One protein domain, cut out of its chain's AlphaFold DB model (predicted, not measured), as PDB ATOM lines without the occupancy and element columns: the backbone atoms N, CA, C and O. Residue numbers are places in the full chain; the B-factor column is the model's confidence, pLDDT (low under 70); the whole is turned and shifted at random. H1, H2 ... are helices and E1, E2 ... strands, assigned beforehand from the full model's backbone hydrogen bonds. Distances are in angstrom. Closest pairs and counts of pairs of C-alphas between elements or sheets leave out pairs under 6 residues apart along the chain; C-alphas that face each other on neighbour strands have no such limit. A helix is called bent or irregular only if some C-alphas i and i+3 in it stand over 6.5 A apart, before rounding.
ATOM      1  N   PHE A  40      48.467  51.626  31.406       88.88
ATOM      2  CA  PHE A  40      47.158  51.239  31.917       88.88
ATOM      3  C   PHE A  40      46.916  51.884  33.271       88.88
ATOM      4  O   PHE A  40      47.739  51.757  34.184       88.88
ATOM      5  N   GLU A  41      45.749  52.496  33.432       89.56
ATOM      6  CA  GLU A  41      45.322  53.086  34.696       89.56
ATOM      7  C   GLU A  41      43.982  52.503  35.157       89.56
ATOM      8  O   GLU A  41      43.133  52.092  34.364       89.56
ATOM      9  N   GLY A  42      43.826  52.409  36.480       90.00
ATOM     10  CA  GLY A  42      42.609  51.936  37.121       90.00
ATOM     11  C   GLY A  42      41.682  53.088  37.479       90.00
ATOM     12  O   GLY A  42      42.009  53.909  38.334       90.00
ATOM     13  N   PHE A  43      40.495  53.087  36.887       88.69
ATOM     14  CA  PHE A  43      39.458  54.085  37.104       88.69
ATOM     15  C   PHE A  43      38.302  53.524  37.939       88.69
ATOM     16  O   PHE A  43      38.029  52.322  37.892       88.69
ATOM     17  N   PRO A  44      37.585  54.369  38.697       90.31
ATOM     18  CA  PRO A  44      36.276  54.001  39.228       90.31
ATOM     19  C   PRO A  44      35.326  53.589  38.094       90.31
ATOM     20  O   PRO A  44      35.382  54.157  37.004       90.31
ATOM     21  N   ALA A  45      34.460  52.607  38.350       90.56
ATOM     22  CA  ALA A  45      33.468  52.179  37.370       90.56
ATOM     23  C   ALA A  45      32.420  53.278  37.147       90.56
ATOM     24  O   ALA A  45      31.919  53.888  38.094       90.56
ATOM     25  N   THR A  46      32.077  53.515  35.886       91.62
ATOM     26  CA  THR A  46      31.096  54.519  35.466       91.62
ATOM     27  C   THR A  46      30.018  53.893  34.589       91.62
ATOM     28  O   THR A  46      30.176  52.781  34.088       91.62
ATOM     29  N   ASP A  47      28.926  54.622  34.353       93.06
ATOM     30  CA  ASP A  47      27.830  54.150  33.494       93.06
ATOM     31  C   ASP A  47      28.291  53.846  32.055       93.06
ATOM     32  O   ASP A  47      27.731  52.970  31.392       93.06
ATOM     33  N   ALA A  48      29.354  54.511  31.581       91.81
ATOM     34  CA  ALA A  48      29.955  54.254  30.271       91.81
ATOM     35  C   ALA A  48      30.543  52.832  30.157       91.81
ATOM     36  O   ALA A  48      30.573  52.253  29.072       91.81
ATOM     37  N   ASP A  49      30.940  52.227  31.280       91.75
ATOM     38  CA  ASP A  49      31.589  50.913  31.322       91.75
ATOM     39  C   ASP A  49      30.595  49.741  31.258       91.75
ATOM     40  O   ASP A  49      31.001  48.579  31.142       91.75
ATOM     41  N   PHE A  50      29.285  50.022  31.293       94.00
ATOM     42  CA  PHE A  50      28.226  49.009  31.351       94.00
ATOM     43  C   PHE A  50      28.369  47.922  30.289       94.00
ATOM     44  O   PHE A  50      28.280  46.733  30.595       94.00
ATOM     45  N   HIS A  51      28.615  48.300  29.036       94.56
ATOM     46  CA  HIS A  51      28.664  47.338  27.935       94.56
ATOM     47  C   HIS A  51      29.875  46.404  28.046       94.56
ATOM     48  O   HIS A  51      29.727  45.186  27.900       94.56
ATOM     49  N   GLY A  52      31.045  46.955  28.373       91.81
ATOM     50  CA  GLY A  52      32.271  46.187  28.577       91.81
ATOM     51  C   GLY A  52      32.166  45.227  29.759       91.81
ATOM     52  O   GLY A  52      32.433  44.030  29.629       91.81
ATOM     53  N   MET A  53      31.689  45.728  30.899       92.00
ATOM     54  CA  MET A  53      31.510  44.929  32.111       92.00
ATOM     55  C   MET A  53      30.465  43.830  31.923       92.00
ATOM     56  O   MET A  53      30.703  42.679  32.295       92.00
ATOM     57  N   LYS A  54      29.336  44.142  31.279       93.88
ATOM     58  CA  LYS A  54      28.304  43.157  30.944       93.88
ATOM     59  C   LYS A  54      28.861  42.047  30.058       93.88
ATOM     60  O   LYS A  54      28.595  40.877  30.330       93.88
ATOM     61  N   ARG A  55      29.645  42.384  29.028       93.75
ATOM     62  CA  ARG A  55      30.272  41.393  28.135       93.75
ATOM     63  C   ARG A  55      31.249  40.495  28.897       93.75
ATOM     64  O   ARG A  55      31.203  39.278  28.722       93.75
ATOM     65  N   LEU A  56      32.064  41.059  29.788       92.12
ATOM     66  CA  LEU A  56      32.979  40.284  30.631       92.12
ATOM     67  C   LEU A  56      32.217  39.327  31.562       92.12
ATOM     68  O   LEU A  56      32.503  38.133  31.608       92.12
ATOM     69  N   LEU A  57      31.185  39.816  32.250       93.00
ATOM     70  CA  LEU A  57      30.368  38.990  33.140       93.00
ATOM     71  C   LEU A  57      29.606  37.897  32.374       93.00
ATOM     72  O   LEU A  57      29.503  36.770  32.856       93.00
ATOM     73  N   GLN A  58      29.133  38.179  31.156       93.75
ATOM     74  CA  GLN A  58      28.545  37.164  30.272       93.75
ATOM     75  C   GLN A  58      29.548  36.055  29.930       93.75
ATOM     76  O   GLN A  58      29.165  34.886  29.870       93.75
ATOM     77  N   GLN A  59      30.825  36.394  29.730       92.94
ATOM     78  CA  GLN A  59      31.883  35.408  29.500       92.94
ATOM     79  C   GLN A  59      32.176  34.572  30.757       92.94
ATOM     80  O   GLN A  59      32.414  33.368  30.624       92.94
ATOM     81  N   CYS A  60      32.119  35.175  31.950       92.56
ATOM     82  CA  CYS A  60      32.329  34.490  33.230       92.56
ATOM     83  C   CYS A  60      31.206  33.502  33.572       92.56
ATOM     84  O   CYS A  60      31.478  32.414  34.075       92.56
ATOM     85  N   PHE A  61      29.952  33.859  33.292       91.06
ATOM     86  CA  PHE A  61      28.774  33.052  33.634       91.06
ATOM     87  C   PHE A  61      28.220  32.250  32.444       91.06
ATOM     88  O   PHE A  61      27.030  31.935  32.406       91.06
ATOM     89  N   ARG A  62      29.060  31.899  31.457       87.62
ATOM     90  CA  ARG A  62      28.627  31.096  30.300       87.62
ATOM     91  C   ARG A  62      27.969  29.788  30.755       87.62
ATOM     92  O   ARG A  62      28.602  28.957  31.398       87.62
ATOM     93  N   GLY A  63      26.702  29.602  30.376       86.75
ATOM     94  CA  GLY A  63      25.909  28.413  30.709       86.75
ATOM     95  C   GLY A  63      25.091  28.509  32.003       86.75
ATOM     96  O   GLY A  63      24.434  27.535  32.359       86.75
ATOM     97  N   LEU A  64      25.097  29.658  32.687       91.50
ATOM     98  CA  LEU A  64      24.286  29.912  33.879       91.50
ATOM     99  C   LEU A  64      23.188  30.943  33.577       91.50
ATOM    100  O   LEU A  64      23.434  31.947  32.911       91.50
ATOM    101  N   GLU A  65      21.977  30.722  34.094       91.06
ATOM    102  CA  GLU A  65      20.890  31.709  34.037       91.06
ATOM    103  C   GLU A  65      21.073  32.747  35.152       91.06
ATOM    104  O   GLU A  65      20.566  32.601  36.264       91.06
ATOM    105  N   VAL A  66      21.844  33.794  34.859       92.75
ATOM    106  CA  VAL A  66      22.064  34.941  35.752       92.75
ATOM    107  C   VAL A  66      21.602  36.210  35.043       92.75
ATOM    108  O   VAL A  66      21.868  36.391  33.854       92.75
ATOM    109  N   ASP A  67      20.943  37.119  35.766       95.19
ATOM    110  CA  ASP A  67      20.676  38.466  35.257       95.19
ATOM    111  C   ASP A  67      21.968  39.292  35.251       95.19
ATOM    112  O   ASP A  67      22.288  40.026  36.187       95.19
ATOM    113  N   VAL A  68      22.740  39.140  34.175       95.56
ATOM    114  CA  VAL A  68      24.011  39.848  34.014       95.56
ATOM    115  C   VAL A  68      23.801  41.357  33.896       95.56
ATOM    116  O   VAL A  68      24.657  42.118  34.341       95.56
ATOM    117  N   SER A  69      22.675  41.807  33.335       95.06
ATOM    118  CA  SER A  69      22.420  43.246  33.185       95.06
ATOM    119  C   SER A  69      22.208  43.886  34.556       95.06
ATOM    120  O   SER A  69      22.954  44.794  34.910       95.06
ATOM    121  N   GLY A  70      21.302  43.331  35.370       95.38
ATOM    122  CA  GLY A  70      21.056  43.835  36.723       95.38
ATOM    123  C   GLY A  70      22.270  43.709  37.648       95.38
ATOM    124  O   GLY A  70      22.515  44.585  38.482       95.38
ATOM    125  N   LEU A  71      23.085  42.660  37.482       94.19
ATOM    126  CA  LEU A  71      24.354  42.534  38.201       94.19
ATOM    127  C   LEU A  71      25.346  43.635  37.801       94.19
ATOM    128  O   LEU A  71      25.993  44.210  38.673       94.19
ATOM    129  N   THR A  72      25.445  43.946  36.508       94.25
ATOM    130  CA  THR A  72      26.327  45.010  36.006       94.25
ATOM    131  C   THR A  72      25.906  46.371  36.559       94.25
ATOM    132  O   THR A  72      26.743  47.076  37.121       94.25
ATOM    133  N   ASP A  73      24.609  46.692  36.501       94.81
ATOM    134  CA  ASP A  73      24.054  47.924  37.078       94.81
ATOM    135  C   ASP A  73      24.350  48.027  38.579       94.81
ATOM    136  O   ASP A  73      24.741  49.080  39.089       94.81
ATOM    137  N   THR A  74      24.218  46.909  39.299       93.56
ATOM    138  CA  THR A  74      24.523  46.860  40.732       93.56
ATOM    139  C   THR A  74      25.997  47.165  40.985       93.56
ATOM    140  O   THR A  74      26.292  47.968  41.866       93.56
ATOM    141  N   ILE A  75      26.923  46.584  40.217       91.81
ATOM    142  CA  ILE A  75      28.364  46.818  40.398       91.81
ATOM    143  C   ILE A  75      28.722  48.280  40.110       91.81
ATOM    144  O   ILE A  75      29.411  48.889  40.922       91.81
ATOM    145  N   ILE A  76      28.204  48.868  39.027       91.69
ATOM    146  CA  ILE A  76      28.459  50.279  38.685       91.69
ATOM    147  C   ILE A  76      27.897  51.214  39.763       91.69
ATOM    148  O   ILE A  76      28.570  52.150  40.193       91.69
ATOM    149  N   SER A  77      26.700  50.917  40.287       91.50
ATOM    150  CA  SER A  77      26.115  51.695  41.389       91.50
ATOM    151  C   SER A  77      26.969  51.661  42.664       91.50
ATOM    152  O   SER A  77      26.944  52.597  43.467       91.50
ATOM    153  N   GLN A  78      27.738  50.586  42.860       87.44
ATOM    154  CA  GLN A  78      28.685  50.426  43.954       87.44
ATOM    155  C   GLN A  78      30.070  50.925  43.517       87.44
ATOM    156  O   GLN A  78      31.021  50.150  43.453       87.44
ATOM    157  N   ASN A  79      30.211  52.236  43.301       74.06
ATOM    158  CA  ASN A  79      31.445  52.896  42.834       74.06
ATOM    159  C   ASN A  79      32.663  52.815  43.803       74.06
ATOM    160  O   ASN A  79      33.628  53.567  43.707       74.06
ATOM    161  N   TYR A  80      32.619  51.921  44.791       74.12
ATOM    162  CA  TYR A  80      33.730  51.595  45.692       74.12
ATOM    163  C   TYR A  80      34.220  50.153  45.506       74.12
ATOM    164  O   TYR A  80      35.190  49.741  46.144       74.12
ATOM    165  N   VAL A  81      33.523  49.359  44.688       73.56
ATOM    166  CA  VAL A  81      33.801  47.940  44.489       73.56
ATOM    167  C   VAL A  81      34.528  47.770  43.160       73.56
ATOM    168  O   VAL A  81      33.916  47.622  42.108       73.56
ATOM    169  N   GLY A  82      35.860  47.757  43.231       72.50
ATOM    170  CA  GLY A  82      36.728  47.483  42.087       72.50
ATOM    171  C   GLY A  82      37.116  48.719  41.274       72.50
ATOM    172  O   GLY A  82      36.765  49.847  41.603       72.50
ATOM    173  N   SER A  83      37.901  48.477  40.227       84.88
ATOM    174  CA  SER A  83      38.379  49.485  39.282       84.88
ATOM    175  C   SER A  83      38.353  48.913  37.870       84.88
ATOM    176  O   SER A  83      38.682  47.739  37.674       84.88
ATOM    177  N   VAL A  84      38.004  49.739  36.892       88.12
ATOM    178  CA  VAL A  84      38.090  49.424  35.466       88.12
ATOM    179  C   VAL A  84      39.478  49.820  34.979       88.12
ATOM    180  O   VAL A  84      39.884  50.966  35.148       88.12
ATOM    181  N   ILE A  85      40.216  48.873  34.403       90.19
ATOM    182  CA  ILE A  85      41.525  49.149  33.807       90.19
ATOM    183  C   ILE A  85      41.307  49.623  32.370       90.19
ATOM    184  O   ILE A  85      40.692  48.899  31.584       90.19
ATOM    185  N   LYS A  86      41.799  50.816  32.037       87.69
ATOM    186  CA  LYS A  86      41.733  51.393  30.686       87.69
ATOM    187  C   LYS A  86      43.139  51.747  30.215       87.69
ATOM    188  O   LYS A  86      43.982  52.107  31.038       87.69
ATOM    189  N   GLN A  87      43.380  51.614  28.912       86.75
ATOM    190  CA  GLN A  87      44.560  52.204  28.294       86.75
ATOM    191  C   GLN A  87      44.419  53.723  28.371       86.75
ATOM    192  O   GLN A  87      43.343  54.258  28.105       86.75
ATOM    193  N   VAL A  88      45.489  54.388  28.783       84.38
ATOM    194  CA  VAL A  88      45.609  55.840  28.700       84.38
ATOM    195  C   VAL A  88      46.667  56.125  27.651       84.38
ATOM    196  O   VAL A  88      47.780  55.606  27.748       84.38
ATOM    197  N   ASP A  89      46.315  56.892  26.625       73.88
ATOM    198  CA  ASP A  89      47.316  57.309  25.655       73.88
ATOM    199  C   ASP A  89      48.266  58.299  26.329       73.88
ATOM    200  O   ASP A  89      47.858  59.249  27.004       73.88
TER     201      ASP A  89
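What this domain is: This is residues 40 to 89 of the 115 residues of an uncharacterized protein of Scylla olivacea (UniProt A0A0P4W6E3). An antiparallel strand ribbon, E1 and E2, stands at one end, and a helical hairpin, H1 and H2, extends from it. The 50 printed residues, with elements ordered E1, H1, H2, E2, are mixed in class and span 36 by 20 by 15 A. The whole is only just compact, close to loose, with radius of gyration of the C-alphas 11.4 A.

How they stand to each other: E1, residues 40 to 43, and E2, residues 84 to 88, are antiparallel neighbours; N 43 and O 84 are within hydrogen-bond range, 2.8 A. H1, residues 47 to 60, touches H2, residues 68 to 77, opposite ways at a steep tilt of 44 degrees; their closest C-alphas, Lys 54 and Thr 72, are 5.7 A apart. In H2 every O i to N i+4 pair is within hydrogen-bond range, in H1 8 of 10.

Where its parts are: E1 begins at C-alpha 40 (47.158, 51.239, 31.917); E2 ends at C-alpha 88 (45.609, 55.840, 28.700). H1, 20.2 A long, is irregular: C-alphas 48 and 51 are 7.4 A apart.

The domain as a whole: The printed part has no cut; no printed residue is under 70 in pLDDT.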